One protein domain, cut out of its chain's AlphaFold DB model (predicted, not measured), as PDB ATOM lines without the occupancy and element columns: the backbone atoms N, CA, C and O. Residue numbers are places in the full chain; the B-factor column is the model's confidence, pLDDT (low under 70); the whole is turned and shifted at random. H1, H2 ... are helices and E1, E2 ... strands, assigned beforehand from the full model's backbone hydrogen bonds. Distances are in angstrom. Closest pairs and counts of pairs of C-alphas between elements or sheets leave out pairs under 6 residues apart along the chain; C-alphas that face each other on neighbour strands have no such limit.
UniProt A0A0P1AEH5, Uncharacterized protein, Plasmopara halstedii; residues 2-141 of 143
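This is residues 2 to 141 of the 143 residues of an uncharacterized protein of Plasmopara halstedii (UniProt A0A0P1AEH5). What shape is this? At one end H1 crosses H5 next to a small sheet of E1 and E2; toward the other end H4 and H3 pack on H2, with H3 farthest out, while H6 touches no helix. Residues 123 to 141, with no named element, run back from H6 toward the sheet. What builds it? The 140 printed residues hold six named helices and two named strands, H1 E1 H2 H3 H4 H5 E2 H6, mostly helix; parallel E1 and E2 with H2 to H5 between them form a strand-helix-strand unit. The whole is compact, with a radius of gyration of the C-alphas of 15.9 A and spans of 52 by 37 by 24 A.

What does the first helix touch? H1, residues 2 to 11, touches H5, residues 79 to 95, about perpendicular at 87 degrees; their closest C-alphas, Gly 8 and Ala 88, are 4.7 A apart. How do the strands pair? E1, residues 23 to 26, and E2, residues 96 to 100, are parallel neighbours at 25 degrees, with N 25 and O 98 within hydrogen-bond range at 2.8 A. Where are the other helices? H2, residues 34 to 43, touches H3, residues 48 to 56, with closest C-alphas Ala 42 and Gln 51 at 4.8 A, and H4, residues 64 to 67, with Ser 36 and Thr 66 at 5.4 A. H6, residues 111 to 122, is close to but not clearly touching H2, with closest C-alphas Gly 119 and Gly 35 at 7.1 A. Are the helix backbones complete? Every O i to N i+4 pair is within hydrogen-bond range in H1, H2, H3 and H5, and 7 of 8 in H6; H4 is too short for such a pair.

Where do the elements start and stop? H1 begins at C-alpha 2, (-34.550, 54.833, 22.649), and H6 ends at C-alpha 122, (-31.308, 32.736, 13.304). Which are longest? H5 spans 24.5 A and H6 17.6 A from first to last C-alpha.

Is it unbroken? The printed part has no cut; the links H1 to E1 and H4 to H5 are long. Where is confidence low? pLDDT is under 70 at residues 45 to 58 and 138 to 141.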
ATOM      1  N   GLY A   2     -34.500  53.426  22.202       92.62
ATOM      2  CA  GLY A   2     -34.550  54.833  22.649       92.62
ATOM      3  C   GLY A   2     -34.570  55.889  21.533       92.62
ATOM      4  O   GLY A   2     -35.400  56.790  21.569       92.62
ATOM      5  N   GLY A   3     -33.757  55.726  20.483       93.50
ATOM      6  CA  GLY A   3     -33.785  56.655  19.347       93.50
ATOM      7  C   GLY A   3     -35.119  56.686  18.584       93.50
ATOM      8  O   GLY A   3     -35.530  57.747  18.134       93.50
ATOM      9  N   LEU A   4     -35.833  55.556  18.489       95.12
ATOM     10  CA  LEU A   4     -37.177  55.493  17.893       95.12
ATOM     11  C   LEU A   4     -38.209  56.190  18.772       95.12
ATOM     12  O   LEU A   4     -39.071  56.893  18.260       95.12
ATOM     13  N   MET A   5     -38.100  56.026  20.089       96.06
ATOM     14  CA  MET A   5     -38.993  56.701  21.030       96.06
ATOM     15  C   MET A   5     -38.809  58.220  20.970       96.06
ATOM     16  O   MET A   5     -39.796  58.944  20.898       96.06
ATOM     17  N   MET A   6     -37.560  58.696  20.923       96.94
ATOM     18  CA  MET A   6     -37.254  60.121  20.765       96.94
ATOM     19  C   MET A   6     -37.777  60.665  19.428       96.94
ATOM     20  O   MET A   6     -38.463  61.682  19.401       96.94
ATOM     21  N   ALA A   7     -37.513  59.953  18.328       96.56
ATOM     22  CA  ALA A   7     -38.027  60.294  17.004       96.56
ATOM     23  C   ALA A   7     -39.562  60.383  16.982       96.56
ATOM     24  O   ALA A   7     -40.123  61.334  16.444       96.56
ATOM     25  N   GLY A   8     -40.242  59.417  17.605       97.12
ATOM     26  CA  GLY A   8     -41.695  59.411  17.739       97.12
ATOM     27  C   GLY A   8     -42.212  60.580  18.578       97.12
ATOM     28  O   GLY A   8     -43.194  61.208  18.195       97.12
ATOM     29  N   ALA A   9     -41.549  60.920  19.685       98.19
ATOM     30  CA  ALA A   9     -41.930  62.059  20.518       98.19
ATOM     31  C   ALA A   9     -41.816  63.392  19.757       98.19
ATOM     32  O   ALA A   9     -42.735  64.209  19.817       98.19
ATOM     33  N   LEU A  10     -40.743  63.572  18.979       98.12
ATOM     34  CA  LEU A  10     -40.562  64.724  18.088       98.12
ATOM     35  C   LEU A  10     -41.642  64.765  16.997       98.12
ATOM     36  O   LEU A  10     -42.281  65.795  16.804       98.12
ATOM     37  N   ALA A  11     -41.888  63.639  16.320       97.88
ATOM     38  CA  ALA A  11     -42.878  63.544  15.246       97.88
ATOM     39  C   ALA A  11     -44.311  63.845  15.717       97.88
ATOM     40  O   ALA A  11     -45.110  64.383  14.957       97.88
ATOM     41  N   ASN A  12     -44.631  63.521  16.974       97.88
ATOM     42  CA  ASN A  12     -45.945  63.750  17.578       97.88
ATOM     43  C   ASN A  12     -46.026  65.051  18.397       97.88
ATOM     44  O   ASN A  12     -46.972  65.223  19.168       97.88
ATOM     45  N   GLY A  13     -45.030  65.940  18.292       97.38
ATOM     46  CA  GLY A  13     -45.023  67.232  18.989       97.38
ATOM     47  C   GLY A  13     -45.022  67.136  20.518       97.38
ATOM     48  O   GLY A  13     -45.389  68.094  21.189       97.38
ATOM     49  N   GLN A  14     -44.627  65.990  21.082       98.25
ATOM     50  CA  GLN A  14     -44.576  65.782  22.535       98.25
ATOM     51  C   GLN A  14     -43.404  66.532  23.178       98.25
ATOM     52  O   GLN A  14     -43.427  66.833  24.369       98.25
ATOM     53  N   CYS A  15     -42.363  66.816  22.395       96.88
ATOM     54  CA  CYS A  15     -41.183  67.555  22.821       96.88
ATOM     55  C   CYS A  15     -40.463  68.185  21.623       96.88
ATOM     56  O   CYS A  15     -40.686  67.796  20.476       96.88
ATOM     57  N   SER A  16     -39.532  69.093  21.909       96.81
ATOM     58  CA  SER A  16     -38.566  69.643  20.956       96.81
ATOM     59  C   SER A  16     -37.180  69.718  21.596       96.81
ATOM     60  O   SER A  16     -37.040  69.712  22.821       96.81
ATOM     61  N   PHE A  17     -36.139  69.769  20.767       96.75
ATOM     62  CA  PHE A  17     -34.789  70.037  21.245       96.75
ATOM     63  C   PHE A  17     -34.576  71.539  21.451       96.75
ATOM     64  O   PHE A  17     -35.026  72.359  20.650       96.75
ATOM     65  N   ALA A  18     -33.863  71.901  22.520       97.19
ATOM     66  CA  ALA A  18     -33.316  73.244  22.662       97.19
ATOM     67  C   ALA A  18     -32.240  73.487  21.591       97.19
ATOM     68  O   ALA A  18     -31.621  72.546  21.092       97.19
ATOM     69  N   SER A  19     -31.981  74.751  21.258       95.50
ATOM     70  CA  SER A  19     -31.039  75.131  20.192       95.50
ATOM     71  C   SER A  19     -29.590  74.694  20.438       95.50
ATOM     72  O   SER A  19     -28.804  74.640  19.498       95.50
ATOM     73  N   ASN A  20     -29.230  74.378  21.683       96.62
ATOM     74  CA  ASN A  20     -27.906  73.903  22.084       96.62
ATOM     75  C   ASN A  20     -27.846  72.383  22.328       96.62
ATOM     76  O   ASN A  20     -26.859  71.895  22.877       96.62
ATOM     77  N   THR A  21     -28.886  71.637  21.955       96.38
ATOM     78  CA  THR A  21     -28.921  70.181  22.099       96.38
ATOM     79  C   THR A  21     -28.453  69.501  20.817       96.38
ATOM     80  O   THR A  21     -28.885  69.841  19.719       96.38
ATOM     81  N   THR A  22     -27.615  68.476  20.960       95.62
ATOM     82  CA  THR A  22     -27.175  67.618  19.855       95.62
ATOM     83  C   THR A  22     -27.584  66.180  20.129       95.62
ATOM     84  O   THR A  22     -27.357  65.659  21.220       95.62
ATOM     85  N   TRP A  23     -28.164  65.517  19.130       95.12
ATOM     86  CA  TRP A  23     -28.556  64.119  19.240       95.12
ATOM     87  C   TRP A  23     -27.598  63.203  18.478       95.12
ATOM     88  O   TRP A  23     -27.482  63.278  17.254       95.12
ATOM     89  N   VAL A  24     -26.958  62.295  19.220       94.12
ATOM     90  CA  VAL A  24     -26.235  61.144  18.670       94.12
ATOM     91  C   VAL A  24     -27.088  59.888  18.838       94.12
ATOM     92  O   VAL A  24     -27.434  59.501  19.955       94.12
ATOM     93  N   SER A  25     -27.456  59.254  17.729       92.31
ATOM     94  CA  SER A  25     -28.256  58.029  17.727       92.31
ATOM     95  C   SER A  25     -27.387  56.774  17.779       92.31
ATOM     96  O   SER A  25     -26.291  56.744  17.228       92.31
ATOM     97  N   LEU A  26     -27.907  55.717  18.408       90.81
ATOM     98  CA  LEU A  26     -27.248  54.421  18.579       90.81
ATOM     99  C   LEU A  26     -28.180  53.307  18.098       90.81
ATOM    100  O   LEU A  26     -29.188  53.037  18.760       90.81
ATOM    101  N   SER A  27     -27.870  52.682  16.956       89.62
ATOM    102  CA  SER A  27     -28.594  51.517  16.404       89.62
ATOM    103  C   SER A  27     -30.127  51.614  16.511       89.62
ATOM    104  O   SER A  27     -30.824  50.659  16.866       89.62
ATOM    105  N   ALA A  28     -30.702  52.790  16.243       92.06
ATOM    106  CA  ALA A  28     -32.132  52.996  16.439       92.06
ATOM    107  C   ALA A  28     -32.953  52.211  15.384       92.06
ATOM    108  O   ALA A  28     -32.671  52.328  14.186       92.06
ATOM    109  N   PRO A  29     -33.966  51.411  15.778       93.69
ATOM    110  CA  PRO A  29     -34.777  50.610  14.855       93.69
ATOM    111  C   PRO A  29     -35.834  51.463  14.148       93.69
ATOM    112  O   PRO A  29     -37.026  51.341  14.405       93.69
ATOM    113  N   MET A  30     -35.385  52.369  13.276       93.44
ATOM    114  CA  MET A  30     -36.246  53.332  12.576       93.44
ATOM    115  C   MET A  30     -37.297  52.694  11.659       93.44
ATOM    116  O   MET A  30     -38.265  53.364  11.321       93.44
ATOM    117  N   GLY A  31     -37.123  51.435  11.260       92.44
ATOM    118  CA  GLY A  31     -38.107  50.662  10.490       92.44
ATOM    119  C   GLY A  31     -38.569  49.400  11.219       92.44
ATOM    120  O   GLY A  31     -38.960  48.441  10.570       92.44
ATOM    121  N   GLY A  32     -38.453  49.356  12.549       94.25
ATOM    122  CA  GLY A  32     -38.716  48.146  13.332       94.25
ATOM    123  C   GLY A  32     -37.530  47.177  13.357       94.25
ATOM    124  O   GLY A  32     -36.376  47.577  13.174       94.25
ATOM    125  N   SER A  33     -37.797  45.910  13.679       93.75
ATOM    126  CA  SER A  33     -36.783  44.861  13.838       93.75
ATOM    127  C   SER A  33     -37.324  43.506  13.389       93.75
ATOM    128  O   SER A  33     -38.352  43.057  13.891       93.75
ATOM    129  N   MET A  34     -36.578  42.797  12.535       93.12
ATOM    130  CA  MET A  34     -36.913  41.417  12.158       93.12
ATOM    131  C   MET A  34     -36.884  40.461  13.357       93.12
ATOM    132  O   MET A  34     -37.544  39.424  13.346       93.12
ATOM    133  N   GLY A  35     -36.171  40.821  14.431       90.75
ATOM    134  CA  GLY A  35     -36.220  40.093  15.695       90.75
ATOM    135  C   GLY A  35     -37.603  40.155  16.349       90.75
ATOM    136  O   GLY A  35     -38.024  39.180  16.969       90.75
ATOM    137  N   SER A  36     -38.338  41.261  16.174       92.62
ATOM    138  CA  SER A  36     -39.734  41.342  16.606       92.62
ATOM    139  C   SER A  36     -40.606  40.369  15.821       92.62
ATOM    140  O   SER A  36     -41.292  39.542  16.422       92.62
ATOM    141  N   ASP A  37     -40.527  40.410  14.494       92.62
ATOM    142  CA  ASP A  37     -41.288  39.528  13.609       92.62
ATOM    143  C   ASP A  37     -40.993  38.051  13.884       92.62
ATOM    144  O   ASP A  37     -41.907  37.228  13.921       92.62
ATOM    145  N   TYR A  38     -39.734  37.707  14.165       89.00
ATOM    146  CA  TYR A  38     -39.342  36.357  14.563       89.00
ATOM    147  C   TYR A  38     -40.062  35.900  15.841       89.00
ATOM    148  O   TYR A  38     -40.626  34.804  15.880       89.00
ATOM    149  N   VAL A  39     -40.087  36.741  16.883       88.50
ATOM    150  CA  VAL A  39     -40.755  36.428  18.159       88.50
ATOM    151  C   VAL A  39     -42.278  36.389  17.997       88.50
ATOM    152  O   VAL A  39     -42.928  35.490  18.530       88.50
ATOM    153  N   GLN A  40     -42.859  37.310  17.227       91.50
ATOM    154  CA  GLN A  40     -44.291  37.309  16.920       91.50
ATOM    155  C   GLN A  40     -44.704  36.052  16.157       91.50
ATOM    156  O   GLN A  40     -45.682  35.395  16.518       91.50
ATOM    157  N   ASN A  41     -43.903  35.643  15.173       87.38
ATOM    158  CA  ASN A  41     -44.123  34.407  14.441       87.38
ATOM    159  C   ASN A  41     -44.022  33.173  15.349       87.38
ATOM    160  O   ASN A  41     -44.886  32.297  15.278       87.38
ATOM    161  N   ALA A  42     -43.027  33.125  16.238       85.38
ATOM    162  CA  ALA A  42     -42.890  32.067  17.237       85.38
ATOM    163  C   ALA A  42     -44.136  31.955  18.130       85.38
ATOM    164  O   ALA A  42     -44.699  30.870  18.273       85.38
ATOM    165  N   CYS A  43     -44.614  33.074  18.675       85.69
ATOM    166  CA  CYS A  43     -45.788  33.079  19.548       85.69
ATOM    167  C   CYS A  43     -47.107  32.820  18.802       85.69
ATOM    168  O   CYS A  43     -48.053  32.332  19.416       85.69
ATOM    169  N   SER A  44     -47.167  33.068  17.486       82.50
ATOM    170  CA  SER A  44     -48.330  32.743  16.641       82.50
ATOM    171  C   SER A  44     -48.543  31.237  16.417       82.50
ATOM    172  O   SER A  44     -49.586  30.836  15.908       82.50
ATOM    173  N   GLY A  45     -47.570  30.395  16.791       66.44
ATOM    174  CA  GLY A  45     -47.676  28.933  16.726       66.44
ATOM    175  C   GLY A  45     -47.479  28.306  15.351       66.44
ATOM    176  O   GLY A  45     -47.690  27.109  15.181       66.44
ATOM    177  N   LYS A  46     -46.999  29.080  14.371       65.56
ATOM    178  CA  LYS A  46     -46.655  28.568  13.034       65.56
ATOM    179  C   LYS A  46     -45.426  27.645  13.027       65.56
ATOM    180  O   LYS A  46     -45.235  26.900  12.071       65.56
ATOM    181  N   ASN A  47     -44.599  27.670  14.077       64.69
ATOM    182  CA  ASN A  47     -43.480  26.746  14.276       64.69
ATOM    183  C   ASN A  47     -43.501  26.200  15.713       64.69
ATOM    184  O   ASN A  47     -43.124  26.898  16.653       64.69
ATOM    185  N   VAL A  48     -43.937  24.945  15.866       62.44
ATOM    186  CA  VAL A  48     -44.203  24.299  17.166       62.44
ATOM    187  C   VAL A  48     -42.952  24.224  18.050       62.44
ATOM    188  O   VAL A  48     -43.041  24.420  19.260       62.44
ATOM    189  N   PHE A  49     -41.773  24.000  17.462       62.44
ATOM    190  CA  PHE A  49     -40.521  23.909  18.217       62.44
ATOM    191  C   PHE A  49     -40.097  25.271  18.779       62.44
ATOM    192  O   PHE A  49     -39.794  25.392  19.965       62.44
ATOM    193  N   ILE A  50     -40.141  26.321  17.953       66.38
ATOM    194  CA  ILE A  50     -39.790  27.681  18.390       66.38
ATOM    195  C   ILE A  50     -40.838  28.211  19.380       66.38
ATOM    196  O   ILE A  50     -40.474  28.852  20.364       66.38
ATOM    197  N   GLN A  51     -42.120  27.894  19.181       63.31
ATOM    198  CA  GLN A  51     -43.183  28.248  20.120       63.31
ATOM    199  C   GLN A  51     -42.977  27.591  21.493       63.31
ATOM    200  O   GLN A  51     -43.102  28.265  22.513       63.31
ATOM    201  N   ALA A  52     -42.623  26.302  21.540       59.41
ATOM    202  CA  ALA A  52     -42.365  25.592  22.792       59.41
ATOM    203  C   ALA A  52     -41.191  26.206  23.570       59.41
ATOM    204  O   ALA A  52     -41.305  26.435  24.774       59.41
ATOM    205  N   VAL A  53     -40.097  26.548  22.878       64.06
ATOM    206  CA  VAL A  53     -38.952  27.237  23.491       64.06
ATOM    207  C   VAL A  53     -39.348  28.636  23.966       64.06
ATOM    208  O   VAL A  53     -39.058  28.981  25.106       64.06
ATOM    209  N   ALA A  54     -40.050  29.422  23.142       65.44
ATOM    210  CA  ALA A  54     -40.476  30.785  23.473       65.44
ATOM    211  C   ALA A  54     -41.450  30.835  24.665       65.44
ATOM    212  O   ALA A  54     -41.323  31.715  25.520       65.44
ATOM    213  N   ASN A  55     -42.374  29.874  24.758       62.59
ATOM    214  CA  ASN A  55     -43.268  29.704  25.903       62.59
ATOM    215  C   ASN A  55     -42.485  29.333  27.169       62.59
ATOM    216  O   ASN A  55     -42.711  29.927  28.221       62.59
ATOM    217  N   LEU A  56     -41.533  28.398  27.062       53.19
ATOM    218  CA  LEU A  56     -40.715  27.943  28.189       53.19
ATOM    219  C   LEU A  56     -39.861  29.071  28.788       53.19
ATOM    220  O   LEU A  56     -39.710  29.145  30.004       53.19
ATOM    221  N   ILE A  57     -39.336  29.974  27.953       67.81
ATOM    222  CA  ILE A  57     -38.555  31.141  28.400       67.81
ATOM    223  C   ILE A  57     -39.415  32.393  28.672       67.81
ATOM    224  O   ILE A  57     -38.865  33.479  28.858       67.81
ATOM    225  N   GLY A  58     -40.750  32.267  28.667       67.44
ATOM    226  CA  GLY A  58     -41.682  33.341  29.032       67.44
ATOM    227  C   GLY A  58     -41.731  34.521  28.055       67.44
ATOM    228  O   GLY A  58     -41.973  35.655  28.462       67.44
ATOM    229  N   ARG A  59     -41.461  34.293  26.765       77.25
ATOM    230  CA  ARG A  59     -41.489  35.333  25.713       77.25
ATOM    231  C   ARG A  59     -42.841  35.461  25.011       77.25
ATOM    232  O   ARG A  59     -43.016  36.393  24.227       77.25
ATOM    233  N   CYS A  60     -43.771  34.560  25.315       82.75
ATOM    234  CA  CYS A  60     -45.154  34.603  24.863       82.75
ATOM    235  C   CYS A  60     -46.103  34.737  26.075       82.75
ATOM    236  O   CYS A  60     -45.855  34.089  27.094       82.75
ATOM    237  N   PRO A  61     -47.191  35.529  25.982       84.12
ATOM    238  CA  PRO A  61     -47.575  36.356  24.836       84.12
ATOM    239  C   PRO A  61     -46.595  37.513  24.600       84.12
ATOM    240  O   PRO A  61     -45.891  37.960  25.505       84.12
ATOM    241  N   VAL A  62     -46.530  37.973  23.353       88.69
ATOM    242  CA  VAL A  62     -45.630  39.058  22.953       88.69
ATOM    243  C   VAL A  62     -46.027  40.345  23.676       88.69
ATOM    244  O   VAL A  62     -47.200  40.712  23.692       88.69
ATOM    245  N   ASN A  63     -45.058  41.043  24.267       89.62
ATOM    246  CA  ASN A  63     -45.320  42.314  24.943       89.62
ATOM    247  C   ASN A  63     -45.504  43.478  23.947       89.62
ATOM    248  O   ASN A  63     -45.071  43.415  22.794       89.62
ATOM    249  N   ASN A  64     -46.095  44.580  24.417       91.81
ATOM    250  CA  ASN A  64     -46.392  45.753  23.585       91.81
ATOM    251  C   ASN A  64     -45.151  46.375  22.931       91.81
ATOM    252  O   ASN A  64     -45.246  46.900  21.826       91.81
ATOM    253  N   SER A  65     -43.988  46.317  23.585       89.31
ATOM    254  CA  SER A  65     -42.742  46.853  23.026       89.31
ATOM    255  C   SER A  65     -42.292  46.071  21.798       89.31
ATOM    256  O   SER A  65     -41.873  46.671  20.814       89.31
ATOM    257  N   THR A  66     -42.404  44.743  21.836       91.94
ATOM    258  CA  THR A  66     -42.116  43.892  20.685       91.94
ATOM    259  C   THR A  66     -43.173  44.098  19.599       91.94
ATOM    260  O   THR A  66     -42.799  44.333  18.456       91.94
ATOM    261  N   LEU A  67     -44.469  44.133  19.937       94.12
ATOM    262  CA  LEU A  67     -45.532  44.427  18.959       94.12
ATOM    263  C   LEU A  67     -45.294  45.763  18.227       94.12
ATOM    264  O   LEU A  67     -45.366  45.823  17.004       94.12
ATOM    265  N   GLY A  68     -44.918  46.817  18.957       94.81
ATOM    266  CA  GLY A  68     -44.588  48.132  18.392       94.81
ATOM    267  C   GLY A  68     -43.270  48.196  17.608       94.81
ATOM    268  O   GLY A  68     -42.906  49.261  17.118       94.81
ATOM    269  N   LEU A  69     -42.540  47.084  17.504       95.56
ATOM    270  CA  LEU A  69     -41.315  46.942  16.717       95.56
ATOM    271  C   LEU A  69     -41.471  46.014  15.511       95.56
ATOM    272  O   LEU A  69     -40.451  45.687  14.899       95.56
ATOM    273  N   ALA A  70     -42.696  45.583  15.185       96.06
ATOM    274  CA  ALA A  70     -42.944  44.843  13.953       96.06
ATOM    275  C   ALA A  70     -42.283  45.568  12.774       96.06
ATOM    276  O   ALA A  70     -42.367  46.796  12.677       96.06
ATOM    277  N   TYR A  71     -41.555  44.829  11.942       95.56
ATOM    278  CA  TYR A  71     -40.771  45.431  10.875       95.56
ATOM    279  C   TYR A  71     -41.705  46.133   9.881       95.56
ATOM    280  O   TYR A  71     -42.757  45.613   9.506       95.56
ATOM    281  N   GLN A  72     -41.342  47.354   9.496       95.31
ATOM    282  CA  GLN A  72     -42.171  48.198   8.649       95.31
ATOM    283  C   GLN A  72     -42.477  47.493   7.320       95.31
ATOM    284  O   GLN A  72     -41.579  46.957   6.677       95.31
ATOM    285  N   ASP A  73     -43.749  47.522   6.919       95.19
ATOM    286  CA  ASP A  73     -44.274  46.886   5.700       95.19
ATOM    287  C   ASP A  73     -44.223  45.340   5.678       95.19
ATOM    288  O   ASP A  73     -44.525  44.728   4.656       95.19
ATOM    289  N   GLU A  74     -43.934  44.690   6.813       94.69
ATOM    290  CA  GLU A  74     -43.969  43.227   6.957       94.69
ATOM    291  C   GLU A  74     -45.264  42.713   7.600       94.69
ATOM    292  O   GLU A  74     -46.139  43.472   8.018       94.69
ATOM    293  N   MET A  75     -45.396  41.383   7.684       93.44
ATOM    294  CA  MET A  75     -46.656  40.696   7.996       93.44
ATOM    295  C   MET A  75     -47.290  41.067   9.343       93.44
ATOM    296  O   MET A  75     -48.500  40.918   9.501       93.44
ATOM    297  N   PHE A  76     -46.481  41.479  10.322       94.56
ATOM    298  CA  PHE A  76     -46.951  41.830  11.663       94.56
ATOM    299  C   PHE A  76     -47.153  43.337  11.851       94.56
ATOM    300  O   PHE A  76     -47.642  43.757  12.900       94.56
ATOM    301  N   SER A  77     -46.797  44.155  10.857       96.31
ATOM    302  CA  SER A  77     -47.003  45.595  10.924       96.31
ATOM    303  C   SER A  77     -48.370  45.997  10.374       96.31
ATOM    304  O   SER A  77     -48.933  45.373   9.476       96.31
ATOM    305  N   THR A  78     -48.918  47.076  10.926       97.19
ATOM    306  CA  THR A  78     -50.181  47.675  10.475       97.19
ATOM    307  C   THR A  78     -49.905  48.944   9.678       97.19
ATOM    308  O   THR A  78     -48.856  49.567   9.833       97.19
ATOM    309  N   SER A  79     -50.873  49.398   8.877       98.06
ATOM    310  CA  SER A  79     -50.763  50.680   8.163       98.06
ATOM    311  C   SER A  79     -50.516  51.860   9.112       98.06
ATOM    312  O   SER A  79     -49.712  52.739   8.807       98.06
ATOM    313  N   ALA A  80     -51.146  51.852  10.291       97.69
ATOM    314  CA  ALA A  80     -50.927  52.855  11.329       97.69
ATOM    315  C   ALA A  80     -49.495  52.807  11.885       97.69
ATOM    316  O   ALA A  80     -48.863  53.850  12.051       97.69
ATOM    317  N   LEU A  81     -48.959  51.606  12.131       97.00
ATOM    318  CA  LEU A  81     -47.584  51.441  12.601       97.00
ATOM    319  C   LEU A  81     -46.564  51.858  11.525       97.00
ATOM    320  O   LEU A  81     -45.604  52.557  11.842       97.00
ATOM    321  N   ASN A  82     -46.808  51.534  10.252       97.62
ATOM    322  CA  ASN A  82     -45.966  51.985   9.139       97.62
ATOM    323  C   ASN A  82     -45.968  53.515   9.011       97.62
ATOM    324  O   ASN A  82     -44.909  54.121   8.847       97.62
ATOM    325  N   ALA A  83     -47.132  54.155   9.150       97.88
ATOM    326  CA  ALA A  83     -47.231  55.614   9.157       97.88
ATOM    327  C   ALA A  83     -46.459  56.235  10.335       97.88
ATOM    328  O   ALA A  83     -45.761  57.234  10.157       97.88
ATOM    329  N   ALA A  84     -46.521  55.617  11.520       97.56
ATOM    330  CA  ALA A  84     -45.757  56.055  12.685       97.56
ATOM    331  C   ALA A  84     -44.239  55.931  12.467       97.56
ATOM    332  O   ALA A  84     -43.500  56.856  12.809       97.56
ATOM    333  N   PHE A  85     -43.767  54.841  11.846       96.50
ATOM    334  CA  PHE A  85     -42.362  54.703  11.458       96.50
ATOM    335  C   PHE A  85     -41.939  55.767  10.448       96.50
ATOM    336  O   PHE A  85     -40.903  56.397  10.641       96.50
ATOM    337  N   ALA A  86     -42.741  56.022   9.412       96.44
ATOM    338  CA  ALA A  86     -42.441  57.049   8.417       96.44
ATOM    339  C   ALA A  86     -42.338  58.452   9.048       96.44
ATOM    340  O   ALA A  86     -41.396  59.196   8.765       96.44
ATOM    341  N   ALA A  87     -43.257  58.796   9.956       97.31
ATOM    342  CA  ALA A  87     -43.222  60.063  10.683       97.31
ATOM    343  C   ALA A  87     -41.988  60.164  11.600       97.31
ATOM    344  O   ALA A  87     -41.268  61.165  11.571       97.31
ATOM    345  N   ALA A  88     -41.695  59.104  12.361       96.38
ATOM    346  CA  ALA A  88     -40.511  59.032  13.212       96.38
ATOM    347  C   ALA A  88     -39.218  59.143  12.388       96.38
ATOM    348  O   ALA A  88     -38.319  59.889  12.754       96.38
ATOM    349  N   GLN A  89     -39.124  58.475  11.240       95.44
ATOM    350  CA  GLN A  89     -37.988  58.585  10.326       95.44
ATOM    351  C   GLN A  89     -37.774  60.013   9.817       95.44
ATOM    352  O   GLN A  89     -36.631  60.461   9.730       95.44
ATOM    353  N   GLY A  90     -38.853  60.735   9.498       94.88
ATOM    354  CA  GLY A  90     -38.783  62.149   9.133       94.88
ATOM    355  C   GLY A  90     -38.190  62.991  10.263       94.88
ATOM    356  O   GLY A  90     -37.204  63.695  10.060       94.88
ATOM    357  N   ALA A  91     -38.722  62.847  11.479       96.00
ATOM    358  CA  ALA A  91     -38.201  63.549  12.651       96.00
ATOM    359  C   ALA A  91     -36.755  63.151  12.988       96.00
ATOM    360  O   ALA A  91     -35.955  64.005  13.364       96.00
ATOM    361  N   PHE A  92     -36.404  61.876  12.823       94.38
ATOM    362  CA  PHE A  92     -35.054  61.363  13.019       94.38
ATOM    363  C   PHE A  92     -34.064  62.072  12.098       94.38
ATOM    364  O   PHE A  92     -33.126  62.690  12.591       94.38
ATOM    365  N   ARG A  93     -34.306  62.055  10.780       92.69
ATOM    366  CA  ARG A  93     -33.407  62.665   9.784       92.69
ATOM    367  C   ARG A  93     -33.259  64.174   9.968       92.69
ATOM    368  O   ARG A  93     -32.170  64.690   9.771       92.69
ATOM    369  N   SER A  94     -34.316  64.864  10.389       93.44
ATOM    370  CA  SER A  94     -34.268  66.317  10.597       93.44
ATOM    371  C   SER A  94     -33.563  66.753  11.887       93.44
ATOM    372  O   SER A  94     -33.278  67.937  12.030       93.44
ATOM    373  N   ASN A  95     -33.332  65.848  12.847       94.31
ATOM    374  CA  ASN A  95     -32.823  66.219  14.176       94.31
ATOM    375  C   ASN A  95     -31.559  65.466  14.607       94.31
ATOM    376  O   ASN A  95     -30.869  65.912  15.525       94.31
ATOM    377  N   VAL A  96     -31.269  64.301  14.025       93.31
ATOM    378  CA  VAL A  96     -30.075  63.534  14.376       93.31
ATOM    379  C   VAL A  96     -28.845  64.210  13.778       93.31
ATOM    380  O   VAL A  96     -28.811  64.532  12.596       93.31
ATOM    381  N   HIS A  97     -27.823  64.422  14.598       93.25
ATOM    382  CA  HIS A  97     -26.569  65.010  14.134       93.25
ATOM    383  C   HIS A  97     -25.572  63.939  13.694       93.25
ATOM    384  O   HIS A  97     -24.880  64.086  12.694       93.25
ATOM    385  N   ALA A  98     -25.503  62.842  14.447       91.50
ATOM    386  CA  ALA A  98     -24.651  61.707  14.134       91.50
ATOM    387  C   ALA A  98     -25.348  60.407  14.526       91.50
ATOM    388  O   ALA A  98     -26.139  60.366  15.471       91.50
ATOM    389  N   ALA A  99     -25.034  59.323  13.829       89.44
ATOM    390  CA  ALA A  99     -25.560  58.007  14.145       89.44
ATOM    391  C   ALA A  99     -24.424  56.987  14.179       89.44
ATOM    392  O   ALA A  99     -23.685  56.831  13.211       89.44
ATOM    393  N   MET A 100     -24.316  56.261  15.288       88.25
ATOM    394  CA  MET A 100     -23.496  55.061  15.365       88.25
ATOM    395  C   MET A 100     -24.370  53.869  15.011       88.25
ATOM    396  O   MET A 100     -25.366  53.576  15.682       88.25
ATOM    397  N   CYS A 101     -24.004  53.210  13.921       84.31
ATOM    398  CA  CYS A 101     -24.701  52.049  13.400       84.31
ATOM    399  C   CYS A 101     -23.686  50.936  13.218       84.31
ATOM    400  O   CYS A 101     -22.627  51.167  12.641       84.31
ATOM    401  N   SER A 102     -24.018  49.748  13.714       86.38
ATOM    402  CA  SER A 102     -23.249  48.553  13.398       86.38
ATOM    403  C   SER A 102     -23.865  47.855  12.191       86.38
ATOM    404  O   SER A 102     -25.090  47.788  12.056       86.38
ATOM    405  N   ASP A 103     -23.010  47.355  11.311       89.88
ATOM    406  CA  ASP A 103     -23.359  46.493  10.188       89.88
ATOM    407  C   ASP A 103     -23.000  45.022  10.464       89.88
ATOM    408  O   ASP A 103     -23.189  44.170   9.599       89.88
ATOM    409  N   ASN A 104     -22.512  44.705  11.670       88.19
ATOM    410  CA  ASN A 104     -22.125  43.355  12.066       88.19
ATOM    411  C   ASN A 104     -22.471  43.070  13.543       88.19
ATOM    412  O   ASN A 104     -22.376  43.943  14.409       88.19
ATOM    413  N   PHE A 105     -22.843  41.827  13.847       85.69
ATOM    414  CA  PHE A 105     -23.111  41.330  15.202       85.69
ATOM    415  C   PHE A 105     -21.856  40.797  15.915       85.69
ATOM    416  O   PHE A 105     -21.906  40.427  17.090       85.69
ATOM    417  N   SER A 106     -20.712  40.755  15.229       85.75
ATOM    418  CA  SER A 106     -19.410  40.450  15.819       85.75
ATOM    419  C   SER A 106     -18.833  41.679  16.533       85.75
ATOM    420  O   SER A 106     -18.089  42.456  15.941       85.75
ATOM    421  N   GLY A 107     -19.195  41.853  17.807       79.38
ATOM    422  CA  GLY A 107     -18.747  42.964  18.655       79.38
ATOM    423  C   GLY A 107     -17.678  42.595  19.692       79.38
ATOM    424  O   GLY A 107     -16.890  41.669  19.512       79.38
ATOM    425  N   LEU A 108     -17.667  43.339  20.803       84.06
ATOM    426  CA  LEU A 108     -16.763  43.121  21.936       84.06
ATOM    427  C   LEU A 108     -16.956  41.732  22.557       84.06
ATOM    428  O   LEU A 108     -18.091  41.305  22.795       84.06
ATOM    429  N   PHE A 109     -15.840  41.079  22.897       85.69
ATOM    430  CA  PHE A 109     -15.850  39.771  23.546       85.69
ATOM    431  C   PHE A 109     -16.569  39.841  24.896       85.69
ATOM    432  O   PHE A 109     -16.092  40.463  25.845       85.69
ATOM    433  N   SER A 110     -17.755  39.236  24.962       85.94
ATOM    434  CA  SER A 110     -18.638  39.286  26.128       85.94
ATOM    435  C   SER A 110     -19.680  38.170  26.080       85.94
ATOM    436  O   SER A 110     -19.989  37.633  25.018       85.94
ATOM    437  N   PHE A 111     -20.292  37.852  27.224       85.19
ATOM    438  CA  PHE A 111     -21.432  36.927  27.253       85.19
ATOM    439  C   PHE A 111     -22.647  37.454  26.474       85.19
ATOM    440  O   PHE A 111     -23.442  36.664  25.965       85.19
ATOM    441  N   ASP A 112     -22.780  38.776  26.330       82.75
ATOM    442  CA  ASP A 112     -23.840  39.375  25.519       82.75
ATOM    443  C   ASP A 112     -23.619  39.169  24.019       82.75
ATOM    444  O   ASP A 112     -24.596  39.042  23.280       82.75
ATOM    445  N   GLN A 113     -22.366  39.024  23.571       85.06
ATOM    446  CA  GLN A 113     -22.040  38.725  22.174       85.06
ATOM    447  C   GLN A 113     -22.765  37.471  21.671       85.06
ATOM    448  O   GLN A 113     -23.234  37.453  20.537       85.06
ATOM    449  N   MET A 114     -22.936  36.451  22.519       85.00
ATOM    450  CA  MET A 114     -23.664  35.231  22.157       85.00
ATOM    451  C   MET A 114     -25.114  35.526  21.745       85.00
ATOM    452  O   MET A 114     -25.630  34.926  20.805       85.00
ATOM    453  N   LYS A 115     -25.776  36.480  22.411       84.88
ATOM    454  CA  LYS A 115     -27.163  36.859  22.100       84.88
ATOM    455  C   LYS A 115     -27.248  37.523  20.728       84.88
ATOM    456  O   LYS A 115     -28.098  37.143  19.928       84.88
ATOM    457  N   TYR A 116     -26.353  38.472  20.450       87.62
ATOM    458  CA  TYR A 116     -26.293  39.157  19.156       87.62
ATOM    459  C   TYR A 116     -25.893  38.206  18.028       87.62
ATOM    460  O   TYR A 116     -26.488  38.256  16.957       87.62
ATOM    461  N   PHE A 117     -24.970  37.277  18.287       87.50
ATOM    462  CA  PHE A 117     -24.585  36.237  17.336       87.50
ATOM    463  C   PHE A 117     -25.760  35.322  16.973       87.50
ATOM    464  O   PHE A 117     -26.031  35.098  15.794       87.50
ATOM    465  N   MET A 118     -26.503  34.831  17.972       85.75
ATOM    466  CA  MET A 118     -27.715  34.045  17.730       85.75
ATOM    467  C   MET A 118     -28.770  34.861  16.974       85.75
ATOM    468  O   MET A 118     -29.363  34.358  16.024       85.75
ATOM    469  N   GLY A 119     -28.971  36.125  17.356       86.19
ATOM    470  CA  GLY A 119     -29.885  37.038  16.671       86.19
ATOM    471  C   GLY A 119     -29.518  37.244  15.201       86.19
ATOM    472  O   GLY A 119     -30.375  37.110  14.336       86.19
ATOM    473  N   GLY A 120     -28.245  37.481  14.891       86.75
ATOM    474  CA  GLY A 120     -27.764  37.656  13.518       86.75
ATOM    475  C   GLY A 120     -27.792  36.381  12.673       86.75
ATOM    476  O   GLY A 120     -27.886  36.461  11.452       86.75
ATOM    477  N   THR A 121     -27.737  35.210  13.317       86.62
ATOM    478  CA  THR A 121     -27.700  33.900  12.644       86.62
ATOM    479  C   THR A 121     -29.093  33.323  12.388       86.62
ATOM    480  O   THR A 121     -29.332  32.753  11.325       86.62
ATOM    481  N   PHE A 122     -30.009  33.421  13.358       84.69
ATOM    482  CA  PHE A 122     -31.308  32.736  13.304       84.69
ATOM    483  C   PHE A 122     -32.471  33.628  12.866       84.69
ATOM    484  O   PHE A 122     -33.480  33.111  12.383       84.69
ATOM    485  N   VAL A 123     -32.369  34.947  13.045       87.69
ATOM    486  CA  VAL A 123     -33.388  35.877  12.551       87.69
ATOM    487  C   VAL A 123     -33.165  36.093  11.059       87.69
ATOM    488  O   VAL A 123     -32.048  36.342  10.611       87.69
ATOM    489  N   ASN A 124     -34.246  36.024  10.282       90.19
ATOM    490  CA  ASN A 124     -34.205  36.290   8.848       90.19
ATOM    491  C   ASN A 124     -34.168  37.805   8.585       90.19
ATOM    492  O   ASN A 124     -35.189  38.416   8.274       90.19
ATOM    493  N   HIS A 125     -32.997  38.406   8.786       90.75
ATOM    494  CA  HIS A 125     -32.721  39.820   8.515       90.75
ATOM    495  C   HIS A 125     -32.878  40.153   7.023       90.75
ATOM    496  O   HIS A 125     -32.756  39.285   6.156       90.75
ATOM    497  N   LYS A 126     -33.138  41.424   6.704       90.75
ATOM    498  CA  LYS A 126     -33.279  41.902   5.316       90.75
ATOM    499  C   LYS A 126     -31.944  41.966   4.587       90.75
ATOM    500  O   LYS A 126     -31.916  41.962   3.357       90.75
ATOM    501  N   SER A 127     -30.838  42.003   5.324       89.94
ATOM    502  CA  SER A 127     -29.505  41.888   4.750       89.94
ATOM    503  C   SER A 127     -28.525  41.167   5.680       89.94
ATOM    504  O   SER A 127     -28.774  40.959   6.868       89.94
ATOM    505  N   LYS A 128     -27.351  40.826   5.137       89.38
ATOM    506  CA  LYS A 128     -26.221  40.332   5.940       89.38
ATOM    507  C   LYS A 128     -25.605  41.415   6.832       89.38
ATOM    508  O   LYS A 128     -24.830  41.075   7.717       89.38
ATOM    509  N   GLN A 129     -25.927  42.684   6.587       91.81
ATOM    510  CA  GLN A 129     -25.475  43.804   7.394       91.81
ATOM    511  C   GLN A 129     -26.501  44.073   8.496       91.81
ATOM    512  O   GLN A 129     -27.549  44.674   8.257       91.81
ATOM    513  N   ASN A 130     -26.227  43.589   9.701       91.44
ATOM    514  CA  ASN A 130     -27.088  43.772  10.866       91.44
ATOM    515  C   ASN A 130     -26.277  43.625  12.156       91.44
ATOM    516  O   ASN A 130     -25.248  42.953  12.188       91.44
ATOM    517  N   ASP A 131     -26.775  44.218  13.235       89.88
ATOM    518  CA  ASP A 131     -26.165  44.127  14.568       89.88
ATOM    519  C   ASP A 131     -26.698  42.949  15.406       89.88
ATOM    520  O   ASP A 131     -26.476  42.868  16.614       89.88
ATOM    521  N   GLY A 132     -27.413  42.022  14.764       88.56
ATOM    522  CA  GLY A 132     -28.078  40.882  15.384       88.56
ATOM    523  C   GLY A 132     -29.509  41.170  15.832       88.56
ATOM    524  O   GLY A 132     -30.280  40.232  16.034       88.56
ATOM    525  N   ILE A 133     -29.901  42.443  15.941       88.62
ATOM    526  CA  ILE A 133     -31.270  42.856  16.285       88.62
ATOM    527  C   ILE A 133     -31.867  43.739  15.191       88.62
ATOM    528  O   ILE A 133     -33.059  43.627  14.896       88.62
ATOM    529  N   VAL A 134     -31.068  44.618  14.596       89.62
ATOM    530  CA  VAL A 134     -31.531  45.580  13.606       89.62
ATOM    531  C   VAL A 134     -30.657  45.563  12.363       89.62
ATOM    532  O   VAL A 134     -29.429  45.614  12.443       89.62
ATOM    533  N   ASP A 135     -31.321  45.568  11.212       89.50
ATOM    534  CA  ASP A 135     -30.695  45.735   9.910       89.50
ATOM    535  C   ASP A 135     -29.974  47.086   9.780       89.50
ATOM    536  O   ASP A 135     -30.443  48.142  10.231       89.50
ATOM    537  N   PHE A 136     -28.829  47.062   9.103       85.81
ATOM    538  CA  PHE A 136     -28.201  48.262   8.575       85.81
ATOM    539  C   PHE A 136     -29.051  48.790   7.412       85.81
ATOM    540  O   PHE A 136     -29.376  48.057   6.479       85.81
ATOM    541  N   SER A 137     -29.458  50.058   7.475       74.19
ATOM    542  CA  SER A 137     -30.426  50.647   6.544       74.19
ATOM    543  C   SER A 137     -29.991  52.054   6.116       74.19
ATOM    544  O   SER A 137     -29.437  52.776   6.950       74.19
ATOM    545  N   PRO A 138     -30.279  52.492   4.873       63.47
ATOM    546  CA  PRO A 138     -29.855  53.799   4.357       63.47
ATOM    547  C   PRO A 138     -30.343  54.993   5.187       63.47
ATOM    548  O   PRO A 138     -29.678  56.019   5.260       63.47
ATOM    549  N   TRP A 139     -31.482  54.858   5.873       60.34
ATOM    550  CA  TRP A 139     -32.075  55.909   6.709       60.34
ATOM    551  C   TRP A 139     -31.260  56.269   7.958       60.34
ATOM    552  O   TRP A 139     -31.660  57.152   8.715       60.34
ATOM    553  N   ARG A 140     -30.167  55.542   8.201       60.84
ATOM    554  CA  ARG A 140     -29.287  55.687   9.355       60.84
ATOM    555  C   ARG A 140     -28.086  56.603   9.106       60.84
ATOM    556  O   ARG A 140     -27.364  56.884  10.056       60.84
ATOM    557  N   LEU A 141     -27.873  57.074   7.877       54.34
ATOM    558  CA  LEU A 141     -26.847  58.070   7.576       54.34
ATOM    559  C   LEU A 141     -27.435  59.464   7.820       54.34
ATOM    560  O   LEU A 141     -28.300  59.916   7.074       54.34
TER     561      LEU A 141